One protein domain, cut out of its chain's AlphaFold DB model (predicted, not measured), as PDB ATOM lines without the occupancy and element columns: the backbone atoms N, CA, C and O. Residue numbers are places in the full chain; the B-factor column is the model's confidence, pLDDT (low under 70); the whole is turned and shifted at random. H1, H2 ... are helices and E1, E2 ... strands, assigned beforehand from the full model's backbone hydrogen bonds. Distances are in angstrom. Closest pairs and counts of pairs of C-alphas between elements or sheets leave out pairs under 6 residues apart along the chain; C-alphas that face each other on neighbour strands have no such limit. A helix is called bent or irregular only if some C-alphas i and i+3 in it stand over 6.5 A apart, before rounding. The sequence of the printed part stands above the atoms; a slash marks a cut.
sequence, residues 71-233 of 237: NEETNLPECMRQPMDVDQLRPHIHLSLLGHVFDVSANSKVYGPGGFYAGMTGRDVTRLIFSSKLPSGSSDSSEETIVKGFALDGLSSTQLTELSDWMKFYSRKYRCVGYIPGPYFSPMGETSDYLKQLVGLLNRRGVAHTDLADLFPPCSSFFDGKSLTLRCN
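What this domain is: This is residues 71 to 233 of the 237 residues of an uncharacterized protein of Schistocephalus solidus (UniProt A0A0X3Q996). A small three-stranded sheet, E1, E2 and E3, has the long helix H3 slanting over one face; away from this sheet, the hairpin of E4 and E5 has H2 packed on it. Residues 123 and 124 run between E1 and H2, while H4 stands crosswise to H3, off the three-stranded sheet. The printed part has 163 residues with five named helices and five named strands, in the order E1 E2 H1 H2 H3 E3 H4 H5 E4 E5; the sheets, E1 - E2 - E3 and E4 - E5, are antiparallel. The class is mixed, helices and strands, with 70 residues, under half, in named elements. The whole is compact and rounded, with a radius of gyration of the C-alphas of 15.0 A and spans of 40 by 33 by 32 A.

How they stand to each other: Pass residues 71 to 93, which hold no named element, to reach E1, residues 94 to 97, and E2, residues 100 to 103, a hairpin with N 95 and O 102 at 3.0 A. H1, residues 105 to 111, only grazes their sheet; it is irregular, its C-alphas 106 and 109 being 8.8 A apart. H2, residues 143 to 150, is only just irregular: C-alphas 147 and 150 are 6.7 A apart. H3, residues 157 to 173, is on the first sheet at a height of 11.1 A, making two layers, a helix on one face of a sheet. It runs slantwise to the strands, at 40 degrees to E2 on the local plane. E3, residues 175 to 179, is antiparallel to E2, with N 101 and O 178 at 2.9 A. H4, residues 193 to 203, only just touches residues 160 to 164 of H3, with 3 pairs of C-alphas within 8 A; they are about perpendicular at 85 degrees, and their closest C-alphas, of Thr 161 and Leu 202, are 6.8 A apart. H5, residues 212 to 215, is close to H3 but not clearly touching, with the closest C-alphas, Ser 157 and Leu 212, at 7.5 A. E4, residues 219 to 223, and E5, residues 228 to 232, form a hairpin with N 220 and O 231 at 2.8 A; the closest C-alphas of H2 and E4, Val 147 and Ser 221, are 5.5 A apart. Every O i to N i+4 pair is within hydrogen-bond range in H3 and H4, but 1 of 3 in H1, beside 2 of 4 O i to N i+3 pairs, and 2 of 4 in H2; H5 is too short for such a pair.

Where its parts are: Find C-alpha 94 at (146.363, 140.598, 131.937), where E1 begins. From C-alpha 157 at (135.925, 164.560, 125.395), H3 runs 24.5 A; H4 spans 15.2 A, E4 13.1 A and E5 12.9 A, which ends at C-alpha 232, (130.417, 151.606, 112.958).

The domain as a whole: The farthest C-alphas, Glu 73 and Gly 137, are 41.5 A apart. The printed part has no cut; its long links are H1 to H2 and E3 to H4. Its mean pLDDT is 73.0, with 57 residues under 70, among them 71 to 81, 131 to 149 and 217 to 228.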
ATOM      1  N   ASN A  71     158.313 154.212 119.760       44.97
ATOM      2  CA  ASN A  71     159.035 154.016 118.515       44.97
ATOM      3  C   ASN A  71     158.864 155.279 117.646       44.97
ATOM      4  O   ASN A  71     157.745 155.742 117.440       44.97
ATOM      5  N   GLU A  72     159.969 155.844 117.163       40.69
ATOM      6  CA  GLU A  72     160.018 157.149 116.486       40.69
ATOM      7  C   GLU A  72     159.301 157.165 115.119       40.69
ATOM      8  O   GLU A  72     158.859 158.216 114.664       40.69
ATOM      9  N   GLU A  73     159.085 155.999 114.504       37.91
ATOM     10  CA  GLU A  73     158.350 155.851 113.238       37.91
ATOM     11  C   GLU A  73     156.842 155.642 113.440       37.91
ATOM     12  O   GLU A  73     156.042 155.962 112.563       37.91
ATOM     13  N   THR A  74     156.432 155.104 114.592       43.75
ATOM     14  CA  THR A  74     155.055 154.614 114.803       43.75
ATOM     15  C   THR A  74     154.351 155.211 116.021       43.75
ATOM     16  O   THR A  74     153.132 155.102 116.143       43.75
ATOM     17  N   ASN A  75     155.096 155.897 116.887       49.12
ATOM     18  CA  ASN A  75     154.647 156.531 118.120       49.12
ATOM     19  C   ASN A  75     153.997 155.538 119.114       49.12
ATOM     20  O   ASN A  75     152.924 155.808 119.654       49.12
ATOM     21  N   LEU A  76     154.620 154.366 119.326       51.88
ATOM     22  CA  LEU A  76     154.069 153.250 120.125       51.88
ATOM     23  C   LEU A  76     155.129 152.476 120.936       51.88
ATOM     24  O   LEU A  76     156.285 152.430 120.518       51.88
ATOM     25  N   PRO A  77     154.751 151.816 122.050       52.16
ATOM     26  CA  PRO A  77     155.671 151.052 122.896       52.16
ATOM     27  C   PRO A  77     156.170 149.727 122.277       52.16
ATOM     28  O   PRO A  77     155.455 149.033 121.561       52.16
ATOM     29  N   GLU A  78     157.400 149.330 122.627       51.38
ATOM     30  CA  GLU A  78     158.172 148.193 122.071       51.38
ATOM     31  C   GLU A  78     157.549 146.785 122.269       51.38
ATOM     32  O   GLU A  78     157.976 145.806 121.658       51.38
ATOM     33  N   CYS A  79     156.492 146.659 123.072       58.94
ATOM     34  CA  CYS A  79     155.820 145.395 123.409       58.94
ATOM     35  C   CYS A  79     155.054 144.700 122.261       58.94
ATOM     36  O   CYS A  79     154.453 143.646 122.462       58.94
ATOM     37  N   MET A  80     155.075 145.272 121.059       60.75
ATOM     38  CA  MET A  80     154.204 144.947 119.923       60.75
ATOM     39  C   MET A  80     154.530 143.664 119.139       60.75
ATOM     40  O   MET A  80     153.964 143.451 118.074       60.75
ATOM     41  N   ARG A  81     155.428 142.778 119.591       61.34
ATOM     42  CA  ARG A  81     155.805 141.606 118.764       61.34
ATOM     43  C   ARG A  81     154.904 140.381 118.918       61.34
ATOM     44  O   ARG A  81     155.006 139.476 118.097       61.34
ATOM     45  N   GLN A  82     154.049 140.325 119.939       78.75
ATOM     46  CA  GLN A  82     153.223 139.144 120.210       78.75
ATOM     47  C   GLN A  82     151.728 139.466 120.075       78.75
ATOM     48  O   GLN A  82     151.191 140.149 120.953       78.75
ATOM     49  N   PRO A  83     151.059 138.994 119.002       86.06
ATOM     50  CA  PRO A  83     149.606 139.022 118.943       86.06
ATOM     51  C   PRO A  83     149.047 138.074 120.007       86.06
ATOM     52  O   PRO A  83     149.512 136.943 120.157       86.06
ATOM     53  N   MET A  84     148.053 138.547 120.745       87.62
ATOM     54  CA  MET A  84     147.329 137.798 121.761       87.62
ATOM     55  C   MET A  84     145.855 137.748 121.385       87.62
ATOM     56  O   MET A  84     145.283 138.751 120.956       87.62
ATOM     57  N   ASP A  85     145.245 136.584 121.575       84.50
ATOM     58  CA  ASP A  85     143.795 136.456 121.469       84.50
ATOM     59  C   ASP A  85     143.123 137.013 122.734       84.50
ATOM     60  O   ASP A  85     143.681 136.941 123.836       84.50
ATOM     61  N   VAL A  86     141.911 137.541 122.592       82.00
ATOM     62  CA  VAL A  86     141.094 138.023 123.709       82.00
ATOM     63  C   VAL A  86     140.828 136.889 124.702       82.00
ATOM     64  O   VAL A  86     140.937 137.095 125.910       82.00
ATOM     65  N   ASP A  87     140.610 135.671 124.205       81.88
ATOM     66  CA  ASP A  87     140.376 134.480 125.032       81.88
ATOM     67  C   ASP A  87     141.625 134.027 125.813       81.88
ATOM     68  O   ASP A  87     141.535 133.287 126.796       81.88
ATOM     69  N   GLN A  88     142.815 134.489 125.416       85.38
ATOM     70  CA  GLN A  88     144.079 134.200 126.105       85.38
ATOM     71  C   GLN A  88     144.379 135.194 127.239       85.38
ATOM     72  O   GLN A  88     145.359 135.031 127.984       85.38
ATOM     73  N   LEU A  89     143.563 136.240 127.404       88.12
ATOM     74  CA  LEU A  89     143.716 137.185 128.501       88.12
ATOM     75  C   LEU A  89     143.352 136.511 129.825       88.12
ATOM     76  O   LEU A  89     142.210 136.158 130.099       88.12
ATOM     77  N   ARG A  90     144.348 136.356 130.698       89.31
ATOM     78  CA  ARG A  90     144.171 135.701 131.989       89.31
ATOM     79  C   ARG A  90     143.620 136.697 133.009       89.31
ATOM     80  O   ARG A  90     144.248 137.748 133.200       89.31
ATOM     81  N   PRO A  91     142.521 136.368 133.717       88.12
ATOM     82  CA  PRO A  91     142.077 137.134 134.872       88.12
ATOM     83  C   PRO A  91     143.222 137.322 135.866       88.12
ATOM     84  O   PRO A  91     144.097 136.467 136.003       88.12
ATOM     85  N   HIS A  92     143.222 138.459 136.545       87.00
ATOM     86  CA  HIS A  92     144.190 138.887 137.555       87.00
ATOM     87  C   HIS A  92     145.626 139.130 137.071       87.00
ATOM     88  O   HIS A  92     146.451 139.615 137.844       87.00
ATOM     89  N   ILE A  93     145.926 138.815 135.809       88.56
ATOM     90  CA  ILE A  93     147.276 138.898 135.243       88.56
ATOM     91  C   ILE A  93     147.304 139.885 134.084       88.56
ATOM     92  O   ILE A  93     148.165 140.757 134.063       88.56
ATOM     93  N   HIS A  94     146.380 139.762 133.132       92.06
ATOM     94  CA  HIS A  94     146.363 140.598 131.937       92.06
ATOM     95  C   HIS A  94     145.254 141.650 132.011       92.06
ATOM     96  O   HIS A  94     144.166 141.393 132.531       92.06
ATOM     97  N   LEU A  95     145.524 142.825 131.457       90.62
ATOM     98  CA  LEU A  95     144.555 143.895 131.238       90.62
ATOM     99  C   LEU A  95     144.849 144.521 129.876       90.62
ATOM    100  O   LEU A  95     145.990 144.913 129.634       90.62
ATOM    101  N   SER A  96     143.849 144.591 128.994       91.12
ATOM    102  CA  SER A  96     144.002 145.230 127.682       91.12
ATOM    103  C   SER A  96     143.425 146.640 127.681       91.12
ATOM    104  O   SER A  96     142.348 146.860 128.224       91.12
ATOM    105  N   LEU A  97     144.138 147.594 127.090       89.38
ATOM    106  CA  LEU A  97     143.707 148.980 126.939       89.38
ATOM    107  C   LEU A  97     144.129 149.494 125.562       89.38
ATOM    108  O   LEU A  97     145.313 149.458 125.226       89.38
ATOM    109  N   LEU A  98     143.173 149.970 124.763       88.06
ATOM    110  CA  LEU A  98     143.377 150.340 123.358       88.06
ATOM    111  C   LEU A  98     144.091 149.226 122.572       88.06
ATOM    112  O   LEU A  98     145.010 149.491 121.797       88.06
ATOM    113  N   GLY A  99     143.734 147.966 122.845       87.75
ATOM    114  CA  GLY A  99     144.363 146.789 122.242       87.75
ATOM    115  C   GLY A  99     145.790 146.484 122.712       87.75
ATOM    116  O   GLY A  99     146.362 145.504 122.245       87.75
ATOM    117  N   HIS A 100     146.379 147.271 123.616       89.00
ATOM    118  CA  HIS A 100     147.671 146.959 124.233       89.00
ATOM    119  C   HIS A 100     147.455 146.089 125.466       89.00
ATOM    120  O   HIS A 100     146.668 146.450 126.337       89.00
ATOM    121  N   VAL A 101     148.188 144.985 125.585       91.44
ATOM    122  CA  VAL A 101     148.057 144.064 126.719       91.44
ATOM    123  C   VAL A 101     149.139 144.345 127.755       91.44
ATOM    124  O   VAL A 101     150.331 144.257 127.463       91.44
ATOM    125  N   PHE A 102     148.730 144.628 128.989       89.69
ATOM    126  CA  PHE A 102     149.610 144.879 130.129       89.69
ATOM    127  C   PHE A 102     149.560 143.738 131.147       89.69
ATOM    128  O   PHE A 102     148.497 143.189 131.439       89.69
ATOM    129  N   ASP A 103     150.718 143.419 131.726       90.12
ATOM    130  CA  ASP A 103     150.851 142.489 132.849       90.12
ATOM    131  C   ASP A 103     150.733 143.245 134.178       90.12
ATOM    132  O   ASP A 103     151.641 143.970 134.598       90.12
ATOM    133  N   VAL A 104     149.586 143.080 134.836       86.94
ATOM    134  CA  VAL A 104     149.231 143.726 136.107       86.94
ATOM    135  C   VAL A 104     149.487 142.835 137.327       86.94
ATOM    136  O   VAL A 104     149.210 143.244 138.458       86.94
ATOM    137  N   SER A 105     150.063 141.640 137.131       84.62
ATOM    138  CA  SER A 105     150.285 140.650 138.200       84.62
ATOM    139  C   SER A 105     151.170 141.164 139.342       84.62
ATOM    140  O   SER A 105     151.002 140.755 140.494       84.62
ATOM    141  N   ALA A 106     152.049 142.131 139.058       80.94
ATOM    142  CA  ALA A 106     152.892 142.800 140.049       80.94
ATOM    143  C   ALA A 106     152.091 143.519 141.154       80.94
ATOM    144  O   ALA A 106     152.629 143.786 142.228       80.94
ATOM    145  N   ASN A 107     150.809 143.825 140.921       81.94
ATOM    146  CA  ASN A 107     149.934 144.489 141.884       81.94
ATOM    147  C   ASN A 107     148.671 143.663 142.189       81.94
ATOM    148  O   ASN A 107     147.534 144.138 142.091       81.94
ATOM    149  N   SER A 108     148.878 142.415 142.612       78.06
ATOM    150  CA  SER A 108     147.809 141.466 142.954       78.06
ATOM    151  C   SER A 108     146.847 141.946 144.048       78.06
ATOM    152  O   SER A 108     145.716 141.483 144.104       78.06
ATOM    153  N   LYS A 109     147.224 142.916 144.890       76.69
ATOM    154  CA  LYS A 109     146.299 143.502 145.880       76.69
ATOM    155  C   LYS A 109     145.149 144.278 145.238       76.69
ATOM    156  O   LYS A 109     144.070 144.359 145.809       76.69
ATOM    157  N   VAL A 110     145.403 144.882 144.079       78.69
ATOM    158  CA  VAL A 110     144.436 145.728 143.373       78.69
ATOM    159  C   VAL A 110     143.737 144.947 142.260       78.69
ATOM    160  O   VAL A 110     142.528 145.084 142.093       78.69
ATOM    161  N   TYR A 111     144.487 144.115 141.532       81.38
ATOM    162  CA  TYR A 111     144.005 143.396 140.344       81.38
ATOM    163  C   TYR A 111     143.777 141.896 140.576       81.38
ATOM    164  O   TYR A 111     143.130 141.236 139.764       81.38
ATOM    165  N   GLY A 112     144.301 141.346 141.672       78.12
ATOM    166  CA  GLY A 112     144.138 139.942 142.041       78.12
ATOM    167  C   GLY A 112     142.756 139.613 142.606       78.12
ATOM    168  O   GLY A 112     141.902 140.495 142.704       78.12
ATOM    169  N   PRO A 113     142.516 138.348 142.984       84.69
ATOM    170  CA  PRO A 113     141.232 137.915 143.529       84.69
ATOM    171  C   PRO A 113     140.794 138.776 144.724       84.69
ATOM    172  O   PRO A 113     141.556 138.965 145.670       84.69
ATOM    173  N   GLY A 114     139.570 139.311 144.674       77.00
ATOM    174  CA  GLY A 114     139.030 140.212 145.703       77.00
ATOM    175  C   GLY A 114     139.558 141.654 145.656       77.00
ATOM    176  O   GLY A 114     139.154 142.474 146.475       77.00
ATOM    177  N   GLY A 115     140.441 141.978 144.707       72.62
ATOM    178  CA  GLY A 115     140.911 143.338 144.461       72.62
ATOM    179  C   GLY A 115     139.841 144.219 143.812       72.62
ATOM    180  O   GLY A 115     138.979 143.741 143.073       72.62
ATOM    181  N   PHE A 116     139.920 145.529 144.053       74.56
ATOM    182  CA  PHE A 116     138.931 146.491 143.553       74.56
ATOM    183  C   PHE A 116     138.844 146.520 142.018       74.56
ATOM    184  O   PHE A 116     137.756 146.657 141.469       74.56
ATOM    185  N   TYR A 117     139.967 146.320 141.320       75.12
ATOM    186  CA  TYR A 117     140.024 146.274 139.855       75.12
ATOM    187  C   TYR A 117     140.083 144.849 139.291       75.12
ATOM    188  O   TYR A 117     140.356 144.664 138.107       75.12
ATOM    189  N   ALA A 118     139.784 143.827 140.098       77.94
ATOM    190  CA  ALA A 118     139.783 142.437 139.650       77.94
ATOM    191  C   ALA A 118     138.845 142.205 138.451       77.94
ATOM    192  O   ALA A 118     139.232 141.544 137.490       77.94
ATOM    193  N   GLY A 119     137.653 142.812 138.460       78.00
ATOM    194  CA  GLY A 119     136.655 142.678 137.387       78.00
ATOM    195  C   GLY A 119     137.071 143.274 136.034       78.00
ATOM    196  O   GLY A 119     136.437 142.993 135.022       78.00
ATOM    197  N   MET A 120     138.141 144.073 135.998       82.31
ATOM    198  CA  MET A 120     138.690 144.659 134.767       82.31
ATOM    199  C   MET A 120     139.733 143.760 134.100       82.31
ATOM    200  O   MET A 120     140.098 143.964 132.949       82.31
ATOM    201  N   THR A 121     140.255 142.778 134.824       88.12
ATOM    202  CA  THR A 121     141.313 141.909 134.308       88.12
ATOM    203  C   THR A 121     140.758 140.801 133.415       88.12
ATOM    204  O   THR A 121     139.582 140.445 133.493       88.12
ATOM    205  N   GLY A 122     141.612 140.241 132.557       88.00
ATOM    206  CA  GLY A 122     141.240 139.183 131.615       88.00
ATOM    207  C   GLY A 122     140.363 139.658 130.452       88.00
ATOM    208  O   GLY A 122     139.686 138.843 129.843       88.00
ATOM    209  N   ARG A 123     140.316 140.966 130.177       86.38
ATOM    210  CA  ARG A 123     139.521 141.564 129.092       86.38
ATOM    211  C   ARG A 123     140.089 142.916 128.662       86.38
ATOM    212  O   ARG A 123     141.041 143.416 129.271       86.38
ATOM    213  N   ASP A 124     139.499 143.493 127.619       87.75
ATOM    214  CA  ASP A 124     139.765 144.872 127.219       87.75
ATOM    215  C   ASP A 124     138.913 145.854 128.020       87.75
ATOM    216  O   ASP A 124     137.700 145.693 128.166       87.75
ATOM    217  N   VAL A 125     139.581 146.854 128.586       87.69
ATOM    218  CA  VAL A 125     138.994 147.789 129.538       87.69
ATOM    219  C   VAL A 125     138.747 149.163 128.939       87.69
ATOM    220  O   VAL A 125     138.270 150.035 129.659       87.69
ATOM    221  N   THR A 126     139.028 149.365 127.648       87.31
ATOM    222  CA  THR A 126     138.973 150.682 126.992       87.31
ATOM    223  C   THR A 126     137.643 151.382 127.236       87.31
ATOM    224  O   THR A 126     137.617 152.558 127.591       87.31
ATOM    225  N   ARG A 127     136.537 150.640 127.141       83.44
ATOM    226  CA  ARG A 127     135.204 151.131 127.488       83.44
ATOM    227  C   ARG A 127     134.834 150.907 128.954       83.44
ATOM    228  O   ARG A 127     134.165 151.743 129.560       83.44
ATOM    229  N   LEU A 128     135.261 149.784 129.538       78.81
ATOM    230  CA  LEU A 128     134.863 149.373 130.889       78.81
ATOM    231  C   LEU A 128     135.385 150.302 131.987       78.81
ATOM    232  O   LEU A 128     134.723 150.423 133.015       78.81
ATOM    233  N   ILE A 129     136.517 150.982 131.774       79.38
ATOM    234  CA  ILE A 129     137.092 151.921 132.753       79.38
ATOM    235  C   ILE A 129     136.141 153.075 133.100       79.38
ATOM    236  O   ILE A 129     136.244 153.642 134.184       79.38
ATOM    237  N   PHE A 130     135.196 153.392 132.209       78.38
ATOM    238  CA  PHE A 130     134.204 154.454 132.386       78.38
ATOM    239  C   PHE A 130     132.845 153.949 132.877       78.38
ATOM    240  O   PHE A 130     131.958 154.748 133.177       78.38
ATOM    241  N   SER A 131     132.652 152.630 132.938       67.25
ATOM    242  CA  SER A 131     131.398 152.055 133.409       67.25
ATOM    243  C   SER A 131     131.302 152.188 134.926       67.25
ATOM    244  O   SER A 131     132.164 151.716 135.665       67.25
ATOM    245  N   SER A 132     130.206 152.775 135.410       52.72
ATOM    246  CA  SER A 132     129.906 152.878 136.846       52.72
ATOM    247  C   SER A 132     129.632 151.522 137.509       52.72
ATOM    248  O   SER A 132     129.634 151.421 138.734       52.72
ATOM    249  N   LYS A 133     129.415 150.473 136.706       52.56
ATOM    250  CA  LYS A 133     129.319 149.084 137.152       52.56
ATOM    251  C   LYS A 133     130.581 148.352 136.726       52.56
ATOM    252  O   LYS A 133     130.610 147.706 135.680       52.56
ATOM    253  N   LEU A 134     131.621 148.435 137.549       53.84
ATOM    254  CA  LEU A 134     132.642 147.399 137.530       53.84
ATOM    255  C   LEU A 134     131.963 146.114 138.017       53.84
ATOM    256  O   LEU A 134     131.345 146.163 139.083       53.84
ATOM    257  N   PRO A 135     132.012 144.992 137.282       51.50
ATOM    258  CA  PRO A 135     131.447 143.745 137.771       51.50
ATOM    259  C   PRO A 135     132.246 143.309 139.003       51.50
ATOM    260  O   PRO A 135     133.311 142.699 138.916       51.50
ATOM    261  N   SER A 136     131.760 143.689 140.182       40.12
ATOM    262  CA  SER A 136     132.264 143.218 141.461       40.12
ATOM    263  C   SER A 136     131.859 141.754 141.591       40.12
ATOM    264  O   SER A 136     130.773 141.433 142.056       40.12
ATOM    265  N   GLY A 137     132.717 140.856 141.113       43.62
ATOM    266  CA  GLY A 137     132.565 139.419 141.333       43.62
ATOM    267  C   GLY A 137     131.548 138.693 140.448       43.62
ATOM    268  O   GLY A 137     131.343 137.505 140.678       43.62
ATOM    269  N   SER A 138     130.956 139.327 139.428       41.28
ATOM    270  CA  SER A 138     130.237 138.590 138.381       41.28
ATOM    271  C   SER A 138     131.160 138.335 137.193       41.28
ATOM    272  O   SER A 138     131.588 139.237 136.475       41.28
ATOM    273  N   SER A 139     131.476 137.064 136.970       43.16
ATOM    274  CA  SER A 139     132.050 136.556 135.727       43.16
ATOM    275  C   SER A 139     130.990 136.553 134.622       43.16
ATOM    276  O   SER A 139     130.741 135.517 134.006       43.16
ATOM    277  N   ASP A 140     130.353 137.704 134.376       42.75
ATOM    278  CA  ASP A 140     129.554 137.893 133.170       42.75
ATOM    279  C   ASP A 140     130.540 137.960 131.998       42.75
ATOM    280  O   ASP A 140     131.190 138.960 131.676       42.75
ATOM    281  N   SER A 141     130.739 136.767 131.459       46.62
ATOM    282  CA  SER A 141     131.480 136.410 130.257       46.62
ATOM    283  C   SER A 141     130.529 136.384 129.061       46.62
ATOM    284  O   SER A 141     130.731 135.626 128.120       46.62
ATOM    285  N   SER A 142     129.462 137.193 129.093       47.97
ATOM    286  CA  SER A 142     128.654 137.391 127.897       47.97
ATOM    287  C   SER A 142     129.556 137.969 126.807       47.97
ATOM    288  O   SER A 142     130.316 138.910 127.064       47.97
ATOM    289  N   GLU A 143     129.478 137.411 125.595       46.41
ATOM    290  CA  GLU A 143     130.204 137.905 124.415       46.41
ATOM    291  C   GLU A 143     130.031 139.425 124.268       46.41
ATOM    292  O   GLU A 143     130.976 140.145 123.972       46.41
ATOM    293  N   GLU A 144     128.852 139.942 124.622       44.75
ATOM    294  CA  GLU A 144     128.521 141.365 124.632       44.75
ATOM    295  C   GLU A 144     129.450 142.229 125.517       44.75
ATOM    296  O   GLU A 144     129.754 143.365 125.154       44.75
ATOM    297  N   THR A 145     129.951 141.706 126.645       52.50
ATOM    298  CA  THR A 145     130.861 142.433 127.558       52.50
ATOM    299  C   THR A 145     132.309 142.422 127.064       52.50
ATOM    300  O   THR A 145     133.058 143.367 127.310       52.50
ATOM    301  N   ILE A 146     132.711 141.356 126.369       50.66
ATOM    302  CA  ILE A 146     134.054 141.198 125.798       50.66
ATOM    303  C   ILE A 146     134.185 142.055 124.533       50.66
ATOM    304  O   ILE A 146     135.166 142.768 124.338       50.66
ATOM    305  N   VAL A 147     133.142 142.030 123.706       49.06
ATOM    306  CA  VAL A 147     133.096 142.660 122.394       49.06
ATOM    307  C   VAL A 147     132.961 144.181 122.546       49.06
ATOM    308  O   VAL A 147     133.787 144.909 121.992       49.06
ATOM    309  N   LYS A 148     132.062 144.707 123.395       54.91
ATOM    310  CA  LYS A 148     131.909 146.168 123.623       54.91
ATOM    311  C   LYS A 148     133.108 146.857 124.298       54.91
ATOM    312  O   LYS A 148     133.127 148.084 124.378       54.91
ATOM    313  N   GLY A 149     134.103 146.105 124.777       61.72
ATOM    314  CA  GLY A 149     135.279 146.651 125.464       61.72
ATOM    315  C   GLY A 149     136.098 147.625 124.610       61.72
ATOM    316  O   GLY A 149     136.581 148.616 125.144       61.72
ATOM    317  N   PHE A 150     136.166 147.395 123.294       75.12
ATOM    318  CA  PHE A 150     137.049 148.107 122.358       75.12
ATOM    319  C   PHE A 150     136.423 149.342 121.683       75.12
ATOM    320  O   PHE A 150     137.060 149.957 120.834       75.12
ATOM    321  N   ALA A 151     135.169 149.691 121.976       78.88
ATOM    322  CA  ALA A 151     134.475 150.768 121.269       78.88
ATOM    323  C   ALA A 151     134.624 152.123 121.990       78.88
ATOM    324  O   ALA A 151     134.405 152.221 123.202       78.88
ATOM    325  N   LEU A 152     134.969 153.177 121.238       81.00
ATOM    326  CA  LEU A 152     135.116 154.556 121.746       81.00
ATOM    327  C   LEU A 152     133.867 155.425 121.536       81.00
ATOM    328  O   LEU A 152     133.846 156.589 121.928       81.00
ATOM    329  N   ASP A 153     132.843 154.876 120.896       77.50
ATOM    330  CA  ASP A 153     131.623 155.580 120.524       77.50
ATOM    331  C   ASP A 153     130.849 156.090 121.743       77.50
ATOM    332  O   ASP A 153     130.637 155.375 122.717       77.50
ATOM    333  N   GLY A 154     130.409 157.344 121.720       73.56
ATOM    334  CA  GLY A 154     129.691 157.936 122.852       73.56
ATOM    335  C   GLY A 154     130.548 158.186 124.101       73.56
ATOM    336  O   GLY A 154     129.988 158.509 125.150       73.56
ATOM    337  N   LEU A 155     131.879 158.060 124.016       79.62
ATOM    338  CA  LEU A 155     132.771 158.622 125.029       79.62
ATOM    339  C   LEU A 155     132.811 160.146 124.900       79.62
ATOM    340  O   LEU A 155     132.934 160.693 123.805       79.62
ATOM    341  N   SER A 156     132.739 160.844 126.030       80.94
ATOM    342  CA  SER A 156     132.907 162.294 126.059       80.94
ATOM    343  C   SER A 156     134.366 162.699 125.823       80.94
ATOM    344  O   SER A 156     135.307 161.923 126.006       80.94
ATOM    345  N   SER A 157     134.583 163.973 125.503       80.12
ATOM    346  CA  SER A 157     135.925 164.560 125.395       80.12
ATOM    347  C   SER A 157     136.741 164.440 126.689       80.12
ATOM    348  O   SER A 157     137.961 164.252 126.641       80.12
ATOM    349  N   THR A 158     136.074 164.497 127.846       79.50
ATOM    350  CA  THR A 158     136.700 164.264 129.152       79.50
ATOM    351  C   THR A 158     137.110 162.806 129.315       79.50
ATOM    352  O   THR A 158     138.262 162.550 129.646       79.50
ATOM    353  N   GLN A 159     136.238 161.853 128.973       82.19
ATOM    354  CA  GLN A 159     136.550 160.422 129.032       82.19
ATOM    355  C   GLN A 159     137.692 160.045 128.081       82.19
ATOM    356  O   GLN A 159     138.569 159.277 128.450       82.19
ATOM    357  N   LEU A 160     137.765 160.630 126.884       80.81
ATOM    358  CA  LEU A 160     138.898 160.406 125.978       80.81
ATOM    359  C   LEU A 160     140.215 160.979 126.525       80.81
ATOM    360  O   LEU A 160     141.280 160.391 126.332       80.81
ATOM    361  N   THR A 161     140.156 162.101 127.242       77.81
ATOM    362  CA  THR A 161     141.334 162.653 127.928       77.81
ATOM    363  C   THR A 161     141.773 161.732 129.069       77.81
ATOM    364  O   THR A 161     142.940 161.350 129.128       77.81
ATOM    365  N   GLU A 162     140.831 161.278 129.897       79.00
ATOM    366  CA  GLU A 162     141.079 160.283 130.946       79.00
ATOM    367  C   GLU A 162     141.642 158.974 130.369       79.00
ATOM    368  O   GLU A 162     142.558 158.388 130.943       79.00
ATOM    369  N   LEU A 163     141.161 158.530 129.200       81.94
ATOM    370  CA  LEU A 163     141.671 157.351 128.493       81.94
ATOM    371  C   LEU A 163     143.159 157.501 128.149       81.94
ATOM    372  O   LEU A 163     143.944 156.570 128.343       81.94
ATOM    373  N   SER A 164     143.557 158.687 127.678       77.19
ATOM    374  CA  SER A 164     144.961 159.025 127.426       77.19
ATOM    375  C   SER A 164     145.803 158.916 128.695       77.19
ATOM    376  O   SER A 164     146.921 158.398 128.663       77.19
ATOM    377  N   ASP A 165     145.276 159.384 129.823       75.06
ATOM    378  CA  ASP A 165     145.991 159.372 131.096       75.06
ATOM    379  C   ASP A 165     146.115 157.962 131.674       75.06
ATOM    380  O   ASP A 165     147.194 157.580 132.140       75.06
ATOM    381  N   TRP A 166     145.074 157.138 131.539       81.69
ATOM    382  CA  TRP A 166     145.151 155.710 131.833       81.69
ATOM    383  C   TRP A 166     146.211 155.017 130.981       81.69
ATOM    384  O   TRP A 166     147.043 154.289 131.521       81.69
ATOM    385  N   MET A 167     146.249 155.290 129.676       82.56
ATOM    386  CA  MET A 167     147.247 154.704 128.780       82.56
ATOM    387  C   MET A 167     148.680 155.074 129.192       82.56
ATOM    388  O   MET A 167     149.556 154.206 129.257       82.56
ATOM    389  N   LYS A 168     148.921 156.341 129.558       73.50
ATOM    390  CA  LYS A 168     150.217 156.803 130.094       73.50
ATOM    391  C   LYS A 168     150.582 156.091 131.390       73.50
ATOM    392  O   LYS A 168     151.721 155.654 131.555       73.50
ATOM    393  N   PHE A 169     149.625 155.975 132.306       77.69
ATOM    394  CA  PHE A 169     149.825 155.304 133.584       77.69
ATOM    395  C   PHE A 169     150.203 153.834 133.392       77.69
ATOM    396  O   PHE A 169     151.214 153.393 133.944       77.69
ATOM    397  N   TYR A 170     149.434 153.088 132.592       80.06
ATOM    398  CA  TYR A 170     149.680 151.662 132.387       80.06
ATOM    399  C   TYR A 170     151.020 151.408 131.714       80.06
ATOM    400  O   TYR A 170     151.774 150.555 132.171       80.06
ATOM    401  N   SER A 171     151.361 152.210 130.711       77.06
ATOM    402  CA  SER A 171     152.603 152.027 129.965       77.06
ATOM    403  C   SER A 171     153.861 152.383 130.754       77.06
ATOM    404  O   SER A 171     154.928 151.854 130.464       77.06
ATOM    405  N   ARG A 172     153.751 153.255 131.765       73.62
ATOM    406  CA  ARG A 172     154.858 153.560 132.687       73.62
ATOM    407  C   ARG A 172     154.965 152.557 133.831       73.62
ATOM    408  O   ARG A 172     156.065 152.257 134.282       73.62
ATOM    409  N   LYS A 173     153.828 152.088 134.354       77.44
ATOM    410  CA  LYS A 173     153.782 151.282 135.583       77.44
ATOM    411  C   LYS A 173     153.867 149.780 135.333       77.44
ATOM    412  O   LYS A 173     154.401 149.060 136.174       77.44
ATOM    413  N   TYR A 174     153.313 149.307 134.224       80.44
ATOM    414  CA  TYR A 174     153.195 147.888 133.929       80.44
ATOM    415  C   TYR A 174     153.932 147.545 132.649       80.44
ATOM    416  O   TYR A 174     154.012 148.325 131.701       80.44
ATOM    417  N   ARG A 175     154.466 146.328 132.621       83.94
ATOM    418  CA  ARG A 175     155.102 145.796 131.427       83.94
ATOM    419  C   ARG A 175     154.014 145.494 130.404       83.94
ATOM    420  O   ARG A 175     153.116 144.699 130.675       83.94
ATOM    421  N   CYS A 176     154.110 146.105 129.233       85.62
ATOM    422  CA  CYS A 176     153.304 145.707 128.092       85.62
ATOM    423  C   CYS A 176     153.858 144.385 127.527       85.62
ATOM    424  O   CYS A 176     155.072 144.226 127.380       85.62
ATOM    425  N   VAL A 177     152.984 143.409 127.290       88.12
ATOM    426  CA  VAL A 177     153.344 142.015 126.976       88.12
ATOM    427  C   VAL A 177     152.900 141.554 125.597       88.12
ATOM    428  O   VAL A 177     153.374 140.520 125.138       88.12
ATOM    429  N   GLY A 178     152.032 142.315 124.938       89.19
ATOM    430  CA  GLY A 178     151.528 142.000 123.611       89.19
ATOM    431  C   GLY A 178     150.458 142.988 123.168       89.19
ATOM    432  O   GLY A 178     150.245 144.024 123.806       89.19
ATOM    433  N   TYR A 179     149.774 142.645 122.084       87.94
ATOM    434  CA  TYR A 179     148.661 143.416 121.538       87.94
ATOM    435  C   TYR A 179     147.555 142.487 121.034       87.94
ATOM    436  O   TYR A 179     147.799 141.312 120.770       87.94
ATOM    437  N   ILE A 180     146.350 143.021 120.877       87.81
ATOM    438  CA  ILE A 180     145.194 142.294 120.349       87.81
ATOM    439  C   ILE A 180     144.933 142.768 118.917       87.81
ATOM    440  O   ILE A 180     144.627 143.952 118.726       87.81
ATOM    441  N   PRO A 181     145.034 141.884 117.907       87.00
ATOM    442  CA  PRO A 181     144.607 142.193 116.550       87.00
ATOM    443  C   PRO A 181     143.137 142.619 116.501       87.00
ATOM    444  O   PRO A 181     142.246 141.909 116.973       87.00
ATOM    445  N   GLY A 182     142.873 143.766 115.887       85.31
ATOM    446  CA  GLY A 182     141.524 144.262 115.687       85.31
ATOM    447  C   GLY A 182     141.466 145.751 115.333       85.31
ATOM    448  O   GLY A 182     142.141 146.184 114.403       85.31
ATOM    449  N   PRO A 183     140.672 146.571 116.044       83.19
ATOM    450  CA  PRO A 183     140.391 147.938 115.614       83.19
ATOM    451  C   PRO A 183     141.574 148.887 115.760       83.19
ATOM    452  O   PRO A 183     141.641 149.899 115.068       83.19
ATOM    453  N   TYR A 184     142.503 148.571 116.657       85.44
ATOM    454  CA  TYR A 184     143.679 149.388 116.946       85.44
ATOM    455  C   TYR A 184     144.939 148.881 116.234       85.44
ATOM    456  O   TYR A 184     145.813 149.678 115.891       85.44
ATOM    457  N   PHE A 185     145.007 147.573 115.967       84.75
ATOM    458  CA  PHE A 185     146.183 146.897 115.424       84.75
ATOM    459  C   PHE A 185     145.815 145.894 114.339       84.75
ATOM    460  O   PHE A 185     144.880 145.114 114.498       84.75
ATOM    461  N   SER A 186     146.597 145.848 113.266       84.25
ATOM    462  CA  SER A 186     146.507 144.777 112.279       84.25
ATOM    463  C   SER A 186     146.989 143.442 112.873       84.25
ATOM    464  O   SER A 186     147.727 143.436 113.861       84.25
ATOM    465  N   PRO A 187     146.666 142.289 112.253       82.50
ATOM    466  CA  PRO A 187     147.242 140.993 112.634       82.50
ATOM    467  C   PRO A 187     148.776 140.928 112.564       82.50
ATOM    468  O   PRO A 187     149.375 139.990 113.083       82.50
ATOM    469  N   MET A 188     149.406 141.903 111.905       79.62
ATOM    470  CA  MET A 188     150.857 142.024 111.759       79.62
ATOM    471  C   MET A 188     151.467 142.989 112.792       79.62
ATOM    472  O   MET A 188     152.683 143.150 112.824       79.62
ATOM    473  N   GLY A 189     150.644 143.608 113.647       76.31
ATOM    474  CA  GLY A 189     151.077 144.537 114.696       76.31
ATOM    475  C   GLY A 189     151.246 145.977 114.224       76.31
ATOM    476  O   GLY A 189     151.759 146.810 114.964       76.31
ATOM    477  N   GLU A 190     150.808 146.294 113.007       81.38
ATOM    478  CA  GLU A 190     150.798 147.667 112.507       81.38
ATOM    479  C   GLU A 190     149.613 148.432 113.091       81.38
ATOM    480  O   GLU A 190     148.532 147.872 113.277       81.38
ATOM    481  N   THR A 191     149.774 149.727 113.346       80.50
ATOM    482  CA  THR A 191     148.657 150.531 113.840       80.50
ATOM    483  C   THR A 191     147.651 150.866 112.774       80.50
ATOM    484  O   THR A 191     147.989 151.331 111.681       80.50
ATOM    485  N   SER A 192     146.388 150.702 113.150       83.19
ATOM    486  CA  SER A 192     145.274 151.141 112.335       83.19
ATOM    487  C   SER A 192     145.237 152.665 112.243       83.19
ATOM    488  O   SER A 192     145.664 153.397 113.146       83.19
ATOM    489  N   ASP A 193     144.657 153.163 111.157       81.00
ATOM    490  CA  ASP A 193     144.420 154.597 110.995       81.00
ATOM    491  C   ASP A 193     143.467 155.137 112.067       81.00
ATOM    492  O   ASP A 193     143.591 156.291 112.475       81.00
ATOM    493  N   TYR A 194     142.593 154.279 112.601       81.69
ATOM    494  CA  TYR A 194     141.723 154.588 113.733       81.69
ATOM    495  C   TYR A 194     142.520 154.991 114.983       81.69
ATOM    496  O   TYR A 194     142.280 156.053 115.562       81.69
ATOM    497  N   LEU A 195     143.528 154.197 115.371       83.00
ATOM    498  CA  LEU A 195     144.371 154.526 116.523       83.00
ATOM    499  C   LEU A 195     145.230 155.770 116.259       83.00
ATOM    500  O   LEU A 195     145.361 156.625 117.139       83.00
ATOM    501  N   LYS A 196     145.785 155.914 115.048       81.06
ATOM    502  CA  LYS A 196     146.585 157.094 114.670       81.06
ATOM    503  C   LYS A 196     145.773 158.386 114.770       81.06
ATOM    504  O   LYS A 196     146.275 159.381 115.297       81.06
ATOM    505  N   GLN A 197     144.522 158.372 114.307       80.88
ATOM    506  CA  GLN A 197     143.616 159.516 114.417       80.88
ATOM    507  C   GLN A 197     143.325 159.858 115.881       80.88
ATOM    508  O   GLN A 197     143.503 161.012 116.274       80.88
ATOM    509  N   LEU A 198     142.980 158.863 116.708       80.19
ATOM    510  CA  LEU A 198     142.754 159.057 118.144       80.19
ATOM    511  C   LEU A 198     143.966 159.701 118.833       80.19
ATOM    512  O   LEU A 198     143.832 160.710 119.523       80.19
ATOM    513  N   VAL A 199     145.161 159.147 118.626       79.19
ATOM    514  CA  VAL A 199     146.400 159.673 119.218       79.19
ATOM    515  C   VAL A 199     146.678 161.096 118.727       79.19
ATOM    516  O   VAL A 199     147.046 161.968 119.518       79.19
ATOM    517  N   GLY A 200     146.448 161.366 117.439       75.50
ATOM    518  CA  GLY A 200     146.557 162.704 116.860       75.50
ATOM    519  C   GLY A 200     145.640 163.727 117.538       75.50
ATOM    520  O   GLY A 200     146.085 164.839 117.836       75.50
ATOM    521  N   LEU A 201     144.393 163.350 117.833       75.69
ATOM    522  CA  LEU A 201     143.425 164.197 118.539       75.69
ATOM    523  C   LEU A 201     143.861 164.480 119.980       75.69
ATOM    524  O   LEU A 201     143.874 165.634 120.411       75.69
ATOM    525  N   LEU A 202     144.276 163.444 120.711       72.62
ATOM    526  CA  LEU A 202     144.702 163.566 122.108       72.62
ATOM    527  C   LEU A 202     145.957 164.443 122.257       72.62
ATOM    528  O   LEU A 202     146.064 165.231 123.199       72.62
ATOM    529  N   ASN A 203     146.884 164.375 121.296       69.19
ATOM    530  CA  ASN A 203     148.129 165.146 121.322       69.19
ATOM    531  C   ASN A 203     147.943 166.643 121.031       69.19
ATOM    532  O   ASN A 203     148.725 167.463 121.517       69.19
ATOM    533  N   ARG A 204     146.906 167.033 120.279       67.81
ATOM    534  CA  ARG A 204     146.658 168.437 119.891       67.81
ATOM    535  C   ARG A 204     146.116 169.327 121.023       67.81
ATOM    536  O   ARG A 204     145.946 170.520 120.804       67.81
ATOM    537  N   ARG A 205     145.948 168.785 122.240       56.22
ATOM    538  CA  ARG A 205     145.374 169.432 123.440       56.22
ATOM    539  C   ARG A 205     143.973 169.993 123.203       56.22
ATOM    540  O   ARG A 205     143.794 171.179 122.954       56.22
ATOM    541  N   GLY A 206     142.991 169.132 123.436       57.50
ATOM    542  CA  GLY A 206     141.618 169.539 123.701       57.50
ATOM    543  C   GLY A 206     140.638 168.910 122.733       57.50
ATOM    544  O   GLY A 206     140.247 169.523 121.750       57.50
ATOM    545  N   VAL A 207     140.151 167.726 123.092       59.94
ATOM    546  CA  VAL A 207     138.959 167.118 122.480       59.94
ATOM    547  C   VAL A 207     137.686 167.927 122.823       59.94
ATOM    548  O   VAL A 207     136.593 167.649 122.351       59.94
ATOM    549  N   ALA A 208     137.811 168.962 123.664       59.19
ATOM    550  CA  ALA A 208     136.718 169.762 124.209       59.19
ATOM    551  C   ALA A 208     135.891 170.537 123.163       59.19
ATOM    552  O   ALA A 208     134.788 170.968 123.488       59.19
ATOM    553  N   HIS A 209     136.404 170.746 121.944       57.03
ATOM    554  CA  HIS A 209     135.714 171.477 120.864       57.03
ATOM    555  C   HIS A 209     135.591 170.668 119.566       57.03
ATOM    556  O   HIS A 209     135.315 171.234 118.512       57.03
ATOM    557  N   THR A 210     135.828 169.358 119.618       63.31
ATOM    558  CA  THR A 210     135.734 168.485 118.445       63.31
ATOM    559  C   THR A 210     134.411 167.735 118.473       63.31
ATOM    560  O   THR A 210     134.038 167.215 119.525       63.31
ATOM    561  N   ASP A 211     133.717 167.667 117.335       65.12
ATOM    562  CA  ASP A 211     132.552 166.799 117.208       65.12
ATOM    563  C   ASP A 211     133.016 165.339 117.197       65.12
ATOM    564  O   ASP A 211     133.639 164.850 116.253       65.12
ATOM    565  N   LEU A 212     132.816 164.675 118.330       71.00
ATOM    566  CA  LEU A 212     133.247 163.301 118.540       71.00
ATOM    567  C   LEU A 212     132.325 162.292 117.868       71.00
ATOM    568  O   LEU A 212     132.763 161.169 117.631       71.00
ATOM    569  N   ALA A 213     131.083 162.678 117.567       65.69
ATOM    570  CA  ALA A 213     130.130 161.798 116.904       65.69
ATOM    571  C   ALA A 213     130.557 161.521 115.454       65.69
ATOM    572  O   ALA A 213     130.443 160.385 114.998       65.69
ATOM    573  N   ASP A 214     131.143 162.521 114.788       64.81
ATOM    574  CA  ASP A 214     131.673 162.400 113.424       64.81
ATOM    575  C   ASP A 214     132.923 161.508 113.357       64.81
ATOM    576  O   ASP A 214     133.166 160.815 112.369       64.81
ATOM    577  N   LEU A 215     133.742 161.528 114.414       68.00
ATOM    578  CA  LEU A 215     135.017 160.802 114.473       68.00
ATOM    579  C   LEU A 215     134.863 159.376 115.011       68.00
ATOM    580  O   LEU A 215     135.607 158.476 114.615       68.00
ATOM    581  N   PHE A 216     133.907 159.170 115.915       73.50
ATOM    582  CA  PHE A 216     133.633 157.896 116.572       73.50
ATOM    583  C   PHE A 216     132.123 157.594 116.534       73.50
ATOM    584  O   PHE A 216     131.461 157.654 117.577       73.50
ATOM    585  N   PRO A 217     131.569 157.269 115.348       66.69
ATOM    586  CA  PRO A 217     130.161 156.904 115.210       66.69
ATOM    587  C   PRO A 217     129.816 155.664 116.050       66.69
ATOM    588  O   PRO A 217     130.720 154.899 116.386       66.69
ATOM    589  N   PRO A 218     128.534 155.423 116.382       68.69
ATOM    590  CA  PRO A 218     128.114 154.246 117.141       68.69
ATOM    591  C   PRO A 218     128.653 152.957 116.508       68.69
ATOM    592  O   PRO A 218     128.360 152.641 115.349       68.69
ATOM    593  N   CYS A 219     129.463 152.226 117.277       68.25
ATOM    594  CA  CYS A 219     130.212 151.066 116.807       68.25
ATOM    595  C   CYS A 219     129.721 149.792 117.489       68.25
ATOM    596  O   CYS A 219     129.721 149.669 118.712       68.25
ATOM    597  N   SER A 220     129.389 148.793 116.680       66.81
ATOM    598  CA  SER A 220     129.280 147.405 117.119       66.81
ATOM    599  C   SER A 220     130.580 146.681 116.798       66.81
ATOM    600  O   SER A 220     131.063 146.708 115.670       66.81
ATOM    601  N   SER A 221     131.187 146.045 117.783       64.88
ATOM    602  CA  SER A 221     132.305 145.132 117.563       64.88
ATOM    603  C   SER A 221     131.778 143.746 117.199       64.88
ATOM    604  O   SER A 221     130.688 143.342 117.601       64.88
ATOM    605  N   PHE A 222     132.551 143.020 116.408       64.88
ATOM    606  CA  PHE A 222     132.257 141.670 115.955       64.88
ATOM    607  C   PHE A 222     133.558 140.871 115.944       64.88
ATOM    608  O   PHE A 222     134.552 141.326 115.378       64.88
ATOM    609  N   PHE A 223     133.561 139.696 116.571       62.81
ATOM    610  CA  PHE A 223     134.695 138.778 116.545       62.81
ATOM    611  C   PHE A 223     134.358 137.592 115.644       62.81
ATOM    612  O   PHE A 223     133.356 136.916 115.859       62.81
ATOM    613  N   ASP A 224     135.178 137.352 114.623       62.88
ATOM    614  CA  ASP A 224     134.965 136.284 113.635       62.88
ATOM    615  C   ASP A 224     135.773 135.004 113.933       62.88
ATOM    616  O   ASP A 224     135.841 134.099 113.101       62.88
ATOM    617  N   GLY A 225     136.411 134.932 115.108       58.66
ATOM    618  CA  GLY A 225     137.320 133.848 115.496       58.66
ATOM    619  C   GLY A 225     138.763 134.019 115.006       58.66
ATOM    620  O   GLY A 225     139.603 133.170 115.293       58.66
ATOM    621  N   LYS A 226     139.068 135.082 114.251       58.09
ATOM    622  CA  LYS A 226     140.428 135.407 113.778       58.09
ATOM    623  C   LYS A 226     140.834 136.843 114.080       58.09
ATOM    624  O   LYS A 226     142.017 137.118 114.263       58.09
ATOM    625  N   SER A 227     139.880 137.766 114.080       58.53
ATOM    626  CA  SER A 227     140.115 139.191 114.266       58.53
ATOM    627  C   SER A 227     138.894 139.888 114.859       58.53
ATOM    628  O   SER A 227     137.744 139.564 114.549       58.53
ATOM    629  N   LEU A 228     139.142 140.878 115.718       66.56
ATOM    630  CA  LEU A 228     138.087 141.731 116.252       66.56
ATOM    631  C   LEU A 228     137.863 142.916 115.310       66.56
ATOM    632  O   LEU A 228     138.717 143.783 115.168       66.56
ATOM    633  N   THR A 229     136.707 142.973 114.663       70.12
ATOM    634  CA  THR A 229     136.355 144.057 113.741       70.12
ATOM    635  C   THR A 229     135.363 145.005 114.407       70.12
ATOM    636  O   THR A 229     134.369 144.559 114.971       70.12
ATOM    637  N   LEU A 230     135.592 146.317 114.324       69.06
ATOM    638  CA  LEU A 230     134.565 147.315 114.640       69.06
ATOM    639  C   LEU A 230     133.772 147.646 113.371       69.06
ATOM    640  O   LEU A 230     134.342 148.043 112.358       69.06
ATOM    641  N   ARG A 231     132.451 147.495 113.433       71.81
ATOM    642  CA  ARG A 231     131.491 148.005 112.451       71.81
ATOM    643  C   ARG A 231     130.760 149.191 113.050       71.81
ATOM    644  O   ARG A 231     129.928 149.020 113.941       71.81
ATOM    645  N   CYS A 232     131.064 150.374 112.541       66.69
ATOM    646  CA  CYS A 232     130.417 151.606 112.958       66.69
ATOM    647  C   CYS A 232     129.462 152.074 111.864       66.69
ATOM    648  O   CYS A 232     129.857 152.166 110.701       66.69
ATOM    649  N   ASN A 233     128.204 152.327 112.224       66.06
ATOM    650  CA  ASN A 233     127.217 152.843 111.281       66.06
ATOM    651  C   ASN A 233     127.373 154.360 111.203       66.06
ATOM    652  O   ASN A 233     127.214 155.046 112.209       66.06
TER     653      ASN A 233